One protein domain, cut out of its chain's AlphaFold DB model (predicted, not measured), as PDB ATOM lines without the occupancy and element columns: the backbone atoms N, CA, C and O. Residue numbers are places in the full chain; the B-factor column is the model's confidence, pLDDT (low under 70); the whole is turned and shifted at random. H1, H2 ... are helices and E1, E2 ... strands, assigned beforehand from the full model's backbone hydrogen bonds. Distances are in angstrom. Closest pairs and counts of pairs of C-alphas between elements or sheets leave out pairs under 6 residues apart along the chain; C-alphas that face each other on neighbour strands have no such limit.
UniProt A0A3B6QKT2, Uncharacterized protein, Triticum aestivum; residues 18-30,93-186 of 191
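AT A GLANCE: This is residues 18 to 30 and 93 to 186 of the 191 residues of an uncharacterized protein of Triticum aestivum (UniProt A0A3B6QKT2). Two short pairs of parallel strands, E1 with E2 and E3 with E4, lie between two helices side by side at one end, H1 and H4, and the helix H2 at the other end, of which residues 123 to 128 stick out. H4 packs on the E3 E4 pair with its residues 168 to 174, and a long loop of residues 144 to 162 joins E3 to E4. The printed part has 107 residues with four named helices and four named strands, in the order E1 H1 E2 H2 H3 E3 E4 H4; the class is mixed, helices and strands, with 48 residues, under half, in named elements. It is only just compact, close to loose, with a radius of gyration of the C-alphas of 15.1 A and spans of 41 by 39 by 28 A.

IN THESE COORDINATES: E1 is residues 18 to 20, 6.5 A long, with C-alpha 18 at (-44.772, 27.980, 42.189). After the cut, H1 is residues 96 to 105, 14.2 A, and E2 is residues 110 to 112, 6.9 A. H2 is residues 118 to 128, 15.3 A, with C-alpha 128 at (-30.482, 8.353, 34.877). H3 is residues 133 to 136, 5.3 A. E3 is residues 141 to 143, 6.6 A, and E4 is residues 163 to 165, 6.7 A. H4 is residues 168 to 178, 15.6 A, ending with C-alpha 178 at (-50.729, 24.626, 53.682).

HOW THE PARTS SIT: E1 and E2 are parallel at 24 degrees, with N 20 and O 111 within hydrogen-bond range at 2.9 A. The closest C-alphas of H1 and E2 are those of Leu 103 and Arg 110, 7.9 A apart. H1 and H4 touch, closest at the C-alphas of Ala 96 and Leu 168, 6.3 A, and run the same way at a steep tilt of 37 degrees, only just past shallow. H2 and H3 are apart and touch no helix. E3 and E4 are parallel at 19 degrees, with N 142 and O 163 at 2.9 A. The closest C-alphas of E4 and H4 are those of Val 165 and Val 171, 6.8 A. Every O i to N i+4 pair is within hydrogen-bond range in H1 and H2, and 5 of 7 in H4; H3 is too short for such a pair.

THE WHOLE: The C-alphas farthest apart, of Ala 105 and Arg 127, are 40.8 A apart. Residues 31 to 92 are not printed; C-alphas 30 and 93 are 10.8 A apart across this cut. Of the links printed whole, E3 to E4 is long. The mean pLDDT of the printed part is 88.4; residue 116 and residues 184 to 186 are under 70.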
ATOM      1  N   VAL A  18     -43.705  28.727  42.869       94.69
ATOM      2  CA  VAL A  18     -44.772  27.980  42.189       94.69
ATOM      3  C   VAL A  18     -44.375  27.792  40.730       94.69
ATOM      4  O   VAL A  18     -43.884  28.721  40.091       94.69
ATOM      5  N   VAL A  19     -44.563  26.589  40.199       95.38
ATOM      6  CA  VAL A  19     -44.347  26.294  38.781       95.38
ATOM      7  C   VAL A  19     -45.692  25.960  38.159       95.38
ATOM      8  O   VAL A  19     -46.423  25.136  38.703       95.38
ATOM      9  N   PHE A  20     -46.010  26.609  37.045       94.38
ATOM     10  CA  PHE A  20     -47.274  26.453  36.337       94.38
ATOM     11  C   PHE A  20     -47.084  25.708  35.018       94.38
ATOM     12  O   PHE A  20     -46.079  25.919  34.336       94.38
ATOM     13  N   ASP A  21     -48.077  24.904  34.645       90.94
ATOM     14  CA  ASP A  21     -48.346  24.602  33.236       90.94
ATOM     15  C   ASP A  21     -49.013  25.811  32.557       90.94
ATOM     16  O   ASP A  21     -49.432  26.765  33.218       90.94
ATOM     17  N   MET A  22     -49.082  25.801  31.229       88.94
ATOM     18  CA  MET A  22     -49.702  26.861  30.441       88.94
ATOM     19  C   MET A  22     -51.139  26.500  30.053       88.94
ATOM     20  O   MET A  22     -52.081  27.069  30.606       88.94
ATOM     21  N   ASP A  23     -51.303  25.547  29.134       85.38
ATOM     22  CA  ASP A  23     -52.585  25.240  28.495       85.38
ATOM     23  C   ASP A  23     -53.517  24.465  29.427       85.38
ATOM     24  O   ASP A  23     -53.199  23.372  29.883       85.38
ATOM     25  N   GLY A  24     -54.695  25.023  29.708       87.31
ATOM     26  CA  GLY A  24     -55.609  24.458  30.705       87.31
ATOM     27  C   GLY A  24     -55.216  24.761  32.147       87.31
ATOM     28  O   GLY A  24     -55.826  24.216  33.059       87.31
ATOM     29  N   THR A  25     -54.221  25.630  32.358       92.06
ATOM     30  CA  THR A  25     -53.848  26.149  33.679       92.06
ATOM     31  C   THR A  25     -53.852  27.674  33.695       92.06
ATOM     32  O   THR A  25     -54.698  28.273  34.347       92.06
ATOM     33  N   LEU A  26     -52.929  28.330  32.985       92.81
ATOM     34  CA  LEU A  26     -52.867  29.797  32.897       92.81
ATOM     35  C   LEU A  26     -53.659  30.350  31.710       92.81
ATOM     36  O   LEU A  26     -54.072  31.512  31.733       92.81
ATOM     37  N   THR A  27     -53.885  29.529  30.690       90.75
ATOM     38  CA  THR A  27     -54.699  29.852  29.518       90.75
ATOM     39  C   THR A  27     -55.874  28.891  29.427       90.75
ATOM     40  O   THR A  27     -55.762  27.708  29.759       90.75
ATOM     41  N   VAL A  28     -57.017  29.393  28.960       89.38
ATOM     42  CA  VAL A  28     -58.125  28.521  28.562       89.38
ATOM     43  C   VAL A  28     -57.636  27.664  27.384       89.38
ATOM     44  O   VAL A  28     -57.011  28.216  26.474       89.38
ATOM     45  N   PRO A  29     -57.883  26.341  27.354       85.19
ATOM     46  CA  PRO A  29     -57.534  25.518  26.202       85.19
ATOM     47  C   PRO A  29     -58.281  26.000  24.954       85.19
ATOM     48  O   PRO A  29     -59.506  25.918  24.882       85.19
ATOM     49  N   VAL A  30     -57.542  26.508  23.969       85.62
ATOM     50  CA  VAL A  30     -58.108  27.095  22.737       85.62
ATOM     51  C   VAL A  30     -57.902  26.223  21.503       85.62
ATOM     52  O   VAL A  30     -58.619  26.371  20.514       85.62
ATOM     53  N   MET A  93     -56.882  32.200  31.718       93.88
ATOM     54  CA  MET A  93     -57.738  31.445  32.627       93.88
ATOM     55  C   MET A  93     -58.319  32.378  33.706       93.88
ATOM     56  O   MET A  93     -57.560  33.150  34.313       93.88
ATOM     57  N   PRO A  94     -59.636  32.340  33.985       94.31
ATOM     58  CA  PRO A  94     -60.219  33.108  35.080       94.31
ATOM     59  C   PRO A  94     -59.475  32.874  36.405       94.31
ATOM     60  O   PRO A  94     -59.194  31.746  36.794       94.31
ATOM     61  N   GLY A  95     -59.116  33.964  37.091       93.94
ATOM     62  CA  GLY A  95     -58.327  33.925  38.330       93.94
ATOM     63  C   GLY A  95     -56.804  33.883  38.143       93.94
ATOM     64  O   GLY A  95     -56.080  34.152  39.098       93.94
ATOM     65  N   ALA A  96     -56.272  33.656  36.933       93.94
ATOM     66  CA  ALA A  96     -54.817  33.593  36.723       93.94
ATOM     67  C   ALA A  96     -54.111  34.921  37.018       93.94
ATOM     68  O   ALA A  96     -53.047  34.932  37.635       93.94
ATOM     69  N   SER A  97     -54.715  36.045  36.621       93.12
ATOM     70  CA  SER A  97     -54.159  37.378  36.906       93.12
ATOM     71  C   SER A  97     -54.168  37.694  38.404       93.12
ATOM     72  O   SER A  97     -53.196  38.242  38.918       93.12
ATOM     73  N   GLU A  98     -55.234  37.312  39.110       95.12
ATOM     74  CA  GLU A  98     -55.357  37.488  40.561       95.12
ATOM     75  C   GLU A  98     -54.326  36.638  41.308       95.12
ATOM     76  O   GLU A  98     -53.572  37.163  42.126       95.12
ATOM     77  N   LEU A  99     -54.217  35.351  40.959       94.94
ATOM     78  CA  LEU A  99     -53.218  34.445  41.517       94.94
ATOM     79  C   LEU A  99     -51.795  34.959  41.270       94.94
ATOM     80  O   LEU A  99     -50.968  34.981  42.178       94.94
ATOM     81  N   CYS A 100     -51.504  35.424  40.058       94.25
ATOM     82  CA  CYS A 100     -50.205  36.003  39.734       94.25
ATOM     83  C   CYS A 100     -49.917  37.270  40.551       94.25
ATOM     84  O   CYS A 100     -48.831  37.382  41.118       94.25
ATOM     85  N   GLY A 101     -50.891  38.177  40.675       94.50
ATOM     86  CA  GLY A 101     -50.768  39.381  41.500       94.50
ATOM     87  C   GLY A 101     -50.562  39.066  42.985       94.50
ATOM     88  O   GLY A 101     -49.753  39.712  43.650       94.50
ATOM     89  N   PHE A 102     -51.226  38.031  43.501       94.06
ATOM     90  CA  PHE A 102     -51.029  37.537  44.864       94.06
ATOM     91  C   PHE A 102     -49.598  37.040  45.104       94.06
ATOM     92  O   PHE A 102     -48.984  37.381  46.121       94.06
ATOM     93  N   LEU A 103     -49.061  36.247  44.170       93.81
ATOM     94  CA  LEU A 103     -47.692  35.731  44.248       93.81
ATOM     95  C   LEU A 103     -46.668  36.869  44.171       93.81
ATOM     96  O   LEU A 103     -45.707  36.874  44.942       93.81
ATOM     97  N   ASP A 104     -46.913  37.864  43.316       92.81
ATOM     98  CA  ASP A 104     -46.066  39.053  43.186       92.81
ATOM     99  C   ASP A 104     -46.045  39.889  44.467       92.81
ATOM    100  O   ASP A 104     -44.970  40.243  44.954       92.81
ATOM    101  N   ALA A 105     -47.211  40.129  45.076       92.50
ATOM    102  CA  ALA A 105     -47.322  40.872  46.332       92.50
ATOM    103  C   ALA A 105     -46.562  40.211  47.498       92.50
ATOM    104  O   ALA A 105     -46.162  40.893  48.442       92.50
ATOM    105  N   ARG A 106     -46.347  38.891  47.435       90.19
ATOM    106  CA  ARG A 106     -45.605  38.094  48.429       90.19
ATOM    107  C   ARG A 106     -44.179  37.743  47.993       90.19
ATOM    108  O   ARG A 106     -43.481  37.034  48.712       90.19
ATOM    109  N   GLN A 107     -43.731  38.240  46.837       90.62
ATOM    110  CA  GLN A 107     -42.410  37.959  46.260       90.62
ATOM    111  C   GLN A 107     -42.132  36.455  46.057       90.62
ATOM    112  O   GLN A 107     -40.988  35.998  46.140       90.62
ATOM    113  N   ILE A 108     -43.176  35.670  45.778       92.56
ATOM    114  CA  ILE A 108     -43.059  34.236  45.507       92.56
ATOM    115  C   ILE A 108     -42.670  34.047  44.039       92.56
ATOM    116  O   ILE A 108     -43.346  34.516  43.124       92.56
ATOM    117  N   ARG A 109     -41.562  33.338  43.800       93.19
ATOM    118  CA  ARG A 109     -41.041  33.091  42.447       93.19
ATOM    119  C   ARG A 109     -41.989  32.216  41.635       93.19
ATOM    120  O   ARG A 109     -42.558  31.262  42.165       93.19
ATOM    121  N   ARG A 110     -42.082  32.503  40.336       94.12
ATOM    122  CA  ARG A 110     -42.907  31.760  39.380       94.12
ATOM    123  C   ARG A 110     -42.046  31.159  38.276       94.12
ATOM    124  O   ARG A 110     -41.159  31.831  37.755       94.12
ATOM    125  N   GLY A 111     -42.310  29.904  37.940       93.62
ATOM    126  CA  GLY A 111     -41.779  29.235  36.755       93.62
ATOM    127  C   GLY A 111     -42.915  28.803  35.834       93.62
ATOM    128  O   GLY A 111     -44.028  28.567  36.299       93.62
ATOM    129  N   LEU A 112     -42.623  28.680  34.544       90.44
ATOM    130  CA  LEU A 112     -43.520  28.085  33.559       90.44
ATOM    131  C   LEU A 112     -42.849  26.822  33.020       90.44
ATOM    132  O   LEU A 112     -41.717  26.888  32.540       90.44
ATOM    133  N   ILE A 113     -43.525  25.684  33.123       89.62
ATOM    134  CA  ILE A 113     -43.108  24.419  32.521       89.62
ATOM    135  C   ILE A 113     -44.321  23.855  31.804       89.62
ATOM    136  O   ILE A 113     -45.300  23.504  32.444       89.62
ATOM    137  N   THR A 114     -44.227  23.731  30.487       81.81
ATOM    138  CA  THR A 114     -45.237  23.049  29.676       81.81
ATOM    139  C   THR A 114     -44.675  21.749  29.096       81.81
ATOM    140  O   THR A 114     -43.503  21.429  29.313       81.81
ATOM    141  N   ARG A 115     -45.541  20.968  28.440       77.00
ATOM    142  CA  ARG A 115     -45.363  19.554  28.076       77.00
ATOM    143  C   ARG A 115     -43.950  19.179  27.619       77.00
ATOM    144  O   ARG A 115     -43.315  19.855  26.816       77.00
ATOM    145  N   ASN A 116     -43.545  17.999  28.068       64.94
ATOM    146  CA  ASN A 116     -42.468  17.201  27.499       64.94
ATOM    147  C   ASN A 116     -43.077  15.875  27.003       64.94
ATOM    148  O   ASN A 116     -44.160  15.490  27.454       64.94
ATOM    149  N   VAL A 117     -42.407  15.173  26.091       71.06
ATOM    150  CA  VAL A 117     -42.862  13.863  25.602       71.06
ATOM    151  C   VAL A 117     -42.757  12.847  26.740       71.06
ATOM    152  O   VAL A 117     -41.674  12.658  27.301       71.06
ATOM    153  N   LYS A 118     -43.875  12.200  27.104       72.12
ATOM    154  CA  LYS A 118     -43.944  11.288  28.262       72.12
ATOM    155  C   LYS A 118     -42.900  10.179  28.165       72.12
ATOM    156  O   LYS A 118     -42.175   9.952  29.127       72.12
ATOM    157  N   ASP A 119     -42.765   9.563  26.998       70.00
ATOM    158  CA  ASP A 119     -41.811   8.473  26.785       70.00
ATOM    159  C   ASP A 119     -40.359   8.936  26.958       70.00
ATOM    160  O   ASP A 119     -39.534   8.218  27.524       70.00
ATOM    161  N   ALA A 120     -40.043  10.170  26.553       72.62
ATOM    162  CA  ALA A 120     -38.726  10.757  26.773       72.62
ATOM    163  C   ALA A 120     -38.459  11.003  28.268       72.62
ATOM    164  O   ALA A 120     -37.348  10.761  28.746       72.62
ATOM    165  N   VAL A 121     -39.473  11.446  29.018       79.56
ATOM    166  CA  VAL A 121     -39.394  11.636  30.476       79.56
ATOM    167  C   VAL A 121     -39.241  10.298  31.200       79.56
ATOM    168  O   VAL A 121     -38.373  10.164  32.064       79.56
ATOM    169  N   ASP A 122     -40.020   9.288  30.821       79.81
ATOM    170  CA  ASP A 122     -39.938   7.947  31.397       79.81
ATOM    171  C   ASP A 122     -38.565   7.323  31.132       79.81
ATOM    172  O   ASP A 122     -37.920   6.820  32.058       79.81
ATOM    173  N   LEU A 123     -38.064   7.425  29.896       81.25
ATOM    174  CA  LEU A 123     -36.719   6.980  29.544       81.25
ATOM    175  C   LEU A 123     -35.650   7.742  30.334       81.25
ATOM    176  O   LEU A 123     -34.693   7.130  30.804       81.25
ATOM    177  N   PHE A 124     -35.796   9.057  30.511       81.62
ATOM    178  CA  PHE A 124     -34.878   9.867  31.312       81.62
ATOM    179  C   PHE A 124     -34.833   9.389  32.772       81.62
ATOM    180  O   PHE A 124     -33.751   9.159  33.317       81.62
ATOM    181  N   HIS A 125     -35.996   9.161  33.388       83.06
ATOM    182  CA  HIS A 125     -36.095   8.631  34.748       83.06
ATOM    183  C   HIS A 125     -35.454   7.246  34.873       83.06
ATOM    184  O   HIS A 125     -34.682   7.009  35.803       83.06
ATOM    185  N   GLN A 126     -35.728   6.342  33.930       85.50
ATOM    186  CA  GLN A 126     -35.168   4.989  33.932       85.50
ATOM    187  C   GLN A 126     -33.653   4.988  33.707       85.50
ATOM    188  O   GLN A 126     -32.923   4.275  34.392       85.50
ATOM    189  N   ARG A 127     -33.169   5.793  32.756       85.81
ATOM    190  CA  ARG A 127     -31.764   5.800  32.337       85.81
ATOM    191  C   ARG A 127     -30.847   6.478  33.344       85.81
ATOM    192  O   ARG A 127     -29.704   6.053  33.488       85.81
ATOM    193  N   PHE A 128     -31.322   7.531  34.006       87.06
ATOM    194  CA  PHE A 128     -30.482   8.353  34.877       87.06
ATOM    195  C   PHE A 128     -30.839   8.248  36.361       87.06
ATOM    196  O   PHE A 128     -30.099   8.768  37.190       87.06
ATOM    197  N   GLY A 129     -31.958   7.605  36.721       83.50
ATOM    198  CA  GLY A 129     -32.412   7.496  38.115       83.50
ATOM    199  C   GLY A 129     -32.779   8.839  38.760       83.50
ATOM    200  O   GLY A 129     -33.031   8.903  39.960       83.50
ATOM    201  N   ILE A 130     -32.806   9.917  37.976       84.12
ATOM    202  CA  ILE A 130     -33.203  11.254  38.415       84.12
ATOM    203  C   ILE A 130     -34.721  11.252  38.518       84.12
ATOM    204  O   ILE A 130     -35.375  10.811  37.583       84.12
ATOM    205  N   VAL A 131     -35.292  11.736  39.619       83.94
ATOM    206  CA  VAL A 131     -36.748  11.842  39.819       83.94
ATOM    207  C   VAL A 131     -37.181  13.308  39.832       83.94
ATOM    208  O   VAL A 131     -36.411  14.169  40.245       83.94
ATOM    209  N   CYS A 132     -38.410  13.588  39.392       85.69
ATOM    210  CA  CYS A 132     -38.980  14.939  39.313       85.69
ATOM    211  C   CYS A 132     -40.352  15.013  40.010       85.69
ATOM    212  O   CYS A 132     -40.922  13.992  40.405       85.69
ATOM    213  N   GLY A 133     -40.888  16.231  40.151       86.19
ATOM    214  CA  GLY A 133     -42.233  16.475  40.683       86.19
ATOM    215  C   GLY A 133     -42.402  15.979  42.120       86.19
ATOM    216  O   GLY A 133     -41.521  16.177  42.959       86.19
ATOM    217  N   LYS A 134     -43.519  15.296  42.396       86.94
ATOM    218  CA  LYS A 134     -43.849  14.771  43.732       86.94
ATOM    219  C   LYS A 134     -42.764  13.862  44.308       86.94
ATOM    220  O   LYS A 134     -42.393  13.983  45.472       86.94
ATOM    221  N   ARG A 135     -42.165  13.013  43.467       84.94
ATOM    222  CA  ARG A 135     -41.072  12.108  43.861       84.94
ATOM    223  C   ARG A 135     -39.782  12.841  44.238       84.94
ATOM    224  O   ARG A 135     -38.964  12.276  44.954       84.94
ATOM    225  N   ALA A 136     -39.608  14.079  43.774       87.81
ATOM    226  CA  ALA A 136     -38.497  14.954  44.145       87.81
ATOM    227  C   ALA A 136     -38.815  15.858  45.355       87.81
ATOM    228  O   ALA A 136     -37.982  16.676  45.737       87.81
ATOM    229  N   GLY A 137     -40.004  15.728  45.957       88.62
ATOM    230  CA  GLY A 137     -40.437  16.525  47.107       88.62
ATOM    231  C   GLY A 137     -41.186  17.814  46.759       88.62
ATOM    232  O   GLY A 137     -41.436  18.620  47.654       88.62
ATOM    233  N   ALA A 138     -41.552  18.032  45.491       91.56
ATOM    234  CA  ALA A 138     -42.465  19.116  45.138       91.56
ATOM    235  C   ALA A 138     -43.900  18.758  45.549       91.56
ATOM    236  O   ALA A 138     -44.315  17.613  45.403       91.56
ATOM    237  N   PHE A 139     -44.669  19.743  46.004       94.19
ATOM    238  CA  PHE A 139     -46.112  19.573  46.150       94.19
ATOM    239  C   PHE A 139     -46.782  19.733  44.786       94.19
ATOM    240  O   PHE A 139     -46.420  20.635  44.028       94.19
ATOM    241  N   THR A 140     -47.755  18.880  44.474       94.19
ATOM    242  CA  THR A 140     -48.511  18.949  43.216       94.19
ATOM    243  C   THR A 140     -49.960  19.357  43.457       94.19
ATOM    244  O   THR A 140     -50.619  18.865  44.370       94.19
ATOM    245  N   CYS A 141     -50.467  20.260  42.619       95.19
ATOM    246  CA  CYS A 141     -51.854  20.714  42.635       95.19
ATOM    247  C   CYS A 141     -52.446  20.524  41.238       95.19
ATOM    248  O   CYS A 141     -51.904  21.063  40.274       95.19
ATOM    249  N   LEU A 142     -53.526  19.752  41.127       94.62
ATOM    250  CA  LEU A 142     -54.252  19.543  39.875       94.62
ATOM    251  C   LEU A 142     -55.438  20.508  39.795       94.62
ATOM    252  O   LEU A 142     -56.285  20.502  40.687       94.62
ATOM    253  N   LEU A 143     -55.508  21.302  38.726       94.00
ATOM    254  CA  LEU A 143     -56.697  22.074  38.367       94.00
ATOM    255  C   LEU A 143     -57.601  21.204  37.483       94.00
ATOM    256  O   LEU A 143     -57.199  20.819  36.386       94.00
ATOM    257  N   ASP A 144     -58.805  20.887  37.957       93.19
ATOM    258  CA  ASP A 144     -59.812  20.143  37.194       93.19
ATOM    259  C   ASP A 144     -61.173  20.848  37.241       93.19
ATOM    260  O   ASP A 144     -62.044  20.528  38.049       93.19
ATOM    261  N   GLU A 145     -61.364  21.812  36.340       90.38
ATOM    262  CA  GLU A 145     -62.599  22.604  36.239       90.38
ATOM    263  C   GLU A 145     -63.814  21.771  35.799       90.38
ATOM    264  O   GLU A 145     -64.961  22.120  36.075       90.38
ATOM    265  N   THR A 146     -63.572  20.672  35.081       86.88
ATOM    266  CA  THR A 146     -64.626  19.894  34.405       86.88
ATOM    267  C   THR A 146     -64.910  18.541  35.052       86.88
ATOM    268  O   THR A 146     -65.827  17.841  34.622       86.88
ATOM    269  N   GLY A 147     -64.131  18.148  36.062       87.31
ATOM    270  CA  GLY A 147     -64.173  16.800  36.631       87.31
ATOM    271  C   GLY A 147     -63.671  15.727  35.659       87.31
ATOM    272  O   GLY A 147     -64.108  14.576  35.729       87.31
ATOM    273  N   ARG A 148     -62.781  16.093  34.727       86.06
ATOM    274  CA  ARG A 148     -62.244  15.206  33.683       86.06
ATOM    275  C   ARG A 148     -61.535  13.991  34.269       86.06
ATOM    276  O   ARG A 148     -61.557  12.927  33.652       86.06
ATOM    277  N   TYR A 149     -60.883  14.156  35.416       86.44
ATOM    278  CA  TYR A 149     -60.066  13.114  36.036       86.44
ATOM    279  C   TYR A 149     -60.830  12.314  37.099       86.44
ATOM    280  O   TYR A 149     -60.287  11.368  37.665       86.44
ATOM    281  N   GLY A 150     -62.104  12.644  37.328       88.31
ATOM    282  CA  GLY A 150     -62.916  12.039  38.375       88.31
ATOM    283  C   GLY A 150     -62.537  12.524  39.782       88.31
ATOM    284  O   GLY A 150     -61.740  13.447  39.949       88.31
ATOM    285  N   PRO A 151     -63.136  11.935  40.831       90.00
ATOM    286  CA  PRO A 151     -62.852  12.316  42.211       90.00
ATOM    287  C   PRO A 151     -61.387  12.070  42.591       90.00
ATOM    288  O   PRO A 151     -60.816  11.048  42.212       90.00
ATOM    289  N   HIS A 152     -60.810  12.938  43.430       90.75
ATOM    290  CA  HIS A 152     -59.413  12.836  43.894       90.75
ATOM    291  C   HIS A 152     -59.063  11.457  44.471       90.75
ATOM    292  O   HIS A 152     -57.994  10.917  44.197       90.75
ATOM    293  N   ASP A 153     -59.992  10.846  45.210       90.44
ATOM    294  CA  ASP A 153     -59.808   9.525  45.823       90.44
ATOM    295  C   ASP A 153     -59.884   8.348  44.849       90.44
ATOM    296  O   ASP A 153     -59.530   7.230  45.215       90.44
ATOM    297  N   SER A 154     -60.316   8.588  43.612       90.06
ATOM    298  CA  SER A 154     -60.327   7.570  42.559       90.06
ATOM    299  C   SER A 154     -59.017   7.499  41.769       90.06
ATOM    300  O   SER A 154     -58.825   6.564  40.991       90.06
ATOM    301  N   LEU A 155     -58.111   8.465  41.964       88.19
ATOM    302  CA  LEU A 155     -56.845   8.532  41.241       88.19
ATOM    303  C   LEU A 155     -55.832   7.508  41.786       88.19
ATOM    304  O   LEU A 155     -55.716   7.368  43.007       88.19
ATOM    305  N   PRO A 156     -55.056   6.829  40.918       87.75
ATOM    306  CA  PRO A 156     -53.992   5.931  41.360       87.75
ATOM    307  C   PRO A 156     -52.944   6.662  42.211       87.75
ATOM    308  O   PRO A 156     -52.540   7.780  41.890       87.75
ATOM    309  N   GLU A 157     -52.488   6.032  43.295       85.38
ATOM    310  CA  GLU A 157     -51.604   6.655  44.295       85.38
ATOM    311  C   GLU A 157     -50.278   7.179  43.718       85.38
ATOM    312  O   GLU A 157     -49.736   8.173  44.199       85.38
ATOM    313  N   ASP A 158     -49.757   6.545  42.668       80.94
ATOM    314  CA  ASP A 158     -48.511   6.929  42.002       80.94
ATOM    315  C   ASP A 158     -48.622   8.232  41.193       80.94
ATOM    316  O   ASP A 158     -47.610   8.905  40.976       80.94
ATOM    317  N   VAL A 159     -49.839   8.620  40.804       82.06
ATOM    318  CA  VAL A 159     -50.125   9.858  40.060       82.06
ATOM    319  C   VAL A 159     -51.018  10.836  40.830       82.06
ATOM    320  O   VAL A 159     -51.250  11.952  40.363       82.06
ATOM    321  N   LYS A 160     -51.505  10.454  42.017       90.75
ATOM    322  CA  LYS A 160     -52.416  11.259  42.836       90.75
ATOM    323  C   LYS A 160     -51.744  12.569  43.286       90.75
ATOM    324  O   LYS A 160     -50.703  12.531  43.964       90.75
ATOM    325  N   PRO A 161     -52.321  13.740  42.954       93.31
ATOM    326  CA  PRO A 161     -51.753  15.020  43.350       93.31
ATOM    327  C   PRO A 161     -51.938  15.261  44.853       93.31
ATOM    328  O   PRO A 161     -52.810  14.660  45.481       93.31
ATOM    329  N   ASP A 162     -51.127  16.135  45.449       94.94
ATOM    330  CA  ASP A 162     -51.296  16.505  46.864       94.94
ATOM    331  C   ASP A 162     -52.559  17.341  47.092       94.94
ATOM    332  O   ASP A 162     -53.216  17.198  48.122       94.94
ATOM    333  N   PHE A 163     -52.917  18.164  46.104       95.56
ATOM    334  CA  PHE A 163     -54.108  19.004  46.104       95.56
ATOM    335  C   PHE A 163     -54.857  18.873  44.777       95.56
ATOM    336  O   PHE A 163     -54.251  18.667  43.722       95.56
ATOM    337  N   MET A 164     -56.176  19.017  44.819       95.56
ATOM    338  CA  MET A 164     -57.023  19.102  43.634       95.56
ATOM    339  C   MET A 164     -58.008  20.242  43.840       95.56
ATOM    340  O   MET A 164     -58.632  20.320  44.896       95.56
ATOM    341  N   VAL A 165     -58.103  21.126  42.855       96.25
ATOM    342  CA  VAL A 165     -58.924  22.337  42.903       96.25
ATOM    343  C   VAL A 165     -59.775  22.432  41.648       96.25
ATOM    344  O   VAL A 165     -59.375  21.958  40.584       96.25
ATOM    345  N   SER A 166     -60.938  23.065  41.760       95.38
ATOM    346  CA  SER A 166     -61.836  23.288  40.622       95.38
ATOM    347  C   SER A 166     -61.678  24.669  39.989       95.38
ATOM    348  O   SER A 166     -62.291  24.954  38.964       95.38
ATOM    349  N   SER A 167     -60.851  25.535  40.582       95.81
ATOM    350  CA  SER A 167     -60.625  26.899  40.109       95.81
ATOM    351  C   SER A 167     -59.273  27.458  40.580       95.81
ATOM    352  O   SER A 167     -58.720  27.022  41.591       95.81
ATOM    353  N   LEU A 168     -58.719  28.449  39.872       94.94
ATOM    354  CA  LEU A 168     -57.477  29.117  40.299       94.94
ATOM    355  C   LEU A 168     -57.596  29.893  41.625       94.94
ATOM    356  O   LEU A 168     -56.620  29.896  42.374       94.94
ATOM    357  N   PRO A 169     -58.739  30.513  41.983       95.06
ATOM    358  CA  PRO A 169     -58.913  31.103  43.308       95.06
ATOM    359  C   PRO A 169     -58.757  30.102  44.462       95.06
ATOM    360  O   PRO A 169     -58.181  30.451  45.486       95.06
ATOM    361  N   GLU A 170     -59.174  28.844  44.305       96.56
ATOM    362  CA  GLU A 170     -58.952  27.811  45.332       96.56
ATOM    363  C   GLU A 170     -57.463  27.508  45.554       96.56
ATOM    364  O   GLU A 170     -57.071  27.113  46.654       96.56
ATOM    365  N   VAL A 171     -56.604  27.745  44.554       95.25
ATOM    366  CA  VAL A 171     -55.149  27.646  44.738       95.25
ATOM    367  C   VAL A 171     -54.687  28.633  45.806       95.25
ATOM    368  O   VAL A 171     -53.827  28.284  46.607       95.25
ATOM    369  N   LEU A 172     -55.269  29.835  45.881       92.75
ATOM    370  CA  LEU A 172     -54.941  30.801  46.934       92.75
ATOM    371  C   LEU A 172     -55.225  30.220  48.317       92.75
ATOM    372  O   LEU A 172     -54.347  30.260  49.176       92.75
ATOM    373  N   SER A 173     -56.400  29.612  48.498       93.62
ATOM    374  CA  SER A 173     -56.762  28.928  49.743       93.62
ATOM    375  C   SER A 173     -55.763  27.823  50.069       93.62
ATOM    376  O   SER A 173     -55.251  27.778  51.182       93.62
ATOM    377  N   VAL A 174     -55.378  26.998  49.091       94.94
ATOM    378  CA  VAL A 174     -54.360  25.953  49.290       94.94
ATOM    379  C   VAL A 174     -53.021  26.549  49.739       94.94
ATOM    380  O   VAL A 174     -52.406  26.065  50.694       94.94
ATOM    381  N   LEU A 175     -52.557  27.611  49.077       94.12
ATOM    382  CA  LEU A 175     -51.297  28.268  49.423       94.12
ATOM    383  C   LEU A 175     -51.342  28.833  50.846       94.12
ATOM    384  O   LEU A 175     -50.428  28.595  51.640       94.12
ATOM    385  N   GLU A 176     -52.423  29.532  51.182       92.31
ATOM    386  CA  GLU A 176     -52.631  30.137  52.492       92.31
ATOM    387  C   GLU A 176     -52.915  29.120  53.592       92.31
ATOM    388  O   GLU A 176     -52.664  29.443  54.745       92.31
ATOM    389  N   GLU A 177     -53.409  27.917  53.289       93.56
ATOM    390  CA  GLU A 177     -53.768  26.882  54.266       93.56
ATOM    391  C   GLU A 177     -52.680  25.828  54.504       93.56
ATOM    392  O   GLU A 177     -52.702  25.119  55.520       93.56
ATOM    393  N   HIS A 178     -51.706  25.712  53.607       93.75
ATOM    394  CA  HIS A 178     -50.729  24.626  53.682       93.75
ATOM    395  C   HIS A 178     -49.280  25.094  53.750       93.75
ATOM    396  O   HIS A 178     -48.422  24.312  54.172       93.75
ATOM    397  N   PHE A 179     -49.002  26.364  53.450       93.81
ATOM    398  CA  PHE A 179     -47.639  26.878  53.378       93.81
ATOM    399  C   PHE A 179     -47.428  28.129  54.227       93.81
ATOM    400  O   PHE A 179     -48.365  28.848  54.575       93.81
ATOM    401  N   ASP A 180     -46.171  28.356  54.599       91.88
ATOM    402  CA  ASP A 180     -45.712  29.652  55.079       91.88
ATOM    403  C   ASP A 180     -45.329  30.502  53.863       91.88
ATOM    404  O   ASP A 180     -44.504  30.106  53.036       91.88
ATOM    405  N   LEU A 181     -45.991  31.650  53.741       90.88
ATOM    406  CA  LEU A 181     -45.866  32.567  52.612       90.88
ATOM    407  C   LEU A 181     -44.968  33.767  52.938       90.88
ATOM    408  O   LEU A 181     -44.915  34.718  52.157       90.88
ATOM    409  N   ALA A 182     -44.285  33.748  54.089       85.31
ATOM    410  CA  ALA A 182     -43.278  34.743  54.408       85.31
ATOM    411  C   ALA A 182     -42.160  34.742  53.344       85.31
ATOM    412  O   ALA A 182     -41.751  33.671  52.876       85.31
ATOM    413  N   PRO A 183     -41.623  35.920  52.973       75.44
ATOM    414  CA  PRO A 183     -40.511  35.999  52.043       75.44
ATOM    415  C   PRO A 183     -39.340  35.158  52.539       75.44
ATOM    416  O   PRO A 183     -38.835  35.327  53.651       75.44
ATOM    417  N   VAL A 184     -38.883  34.252  51.685       69.25
ATOM    418  CA  VAL A 184     -37.716  33.428  51.967       69.25
ATOM    419  C   VAL A 184     -36.487  34.328  51.988       69.25
ATOM    420  O   VAL A 184     -36.138  34.928  50.970       69.25
ATOM    421  N   SER A 185     -35.813  34.423  53.139       62.91
ATOM    422  CA  SER A 185     -34.601  35.237  53.233       62.91
ATOM    423  C   SER A 185     -33.524  34.711  52.275       62.91
ATOM    424  O   SER A 185     -33.291  33.505  52.162       62.91
ATOM    425  N   VAL A 186     -32.828  35.626  51.596       58.12
ATOM    426  CA  VAL A 186     -31.770  35.303  50.617       58.12
ATOM    427  C   VAL A 186     -30.641  34.468  51.249       58.12
ATOM    428  O   VAL A 186     -29.985  33.691  50.557       58.12
TER     429      VAL A 186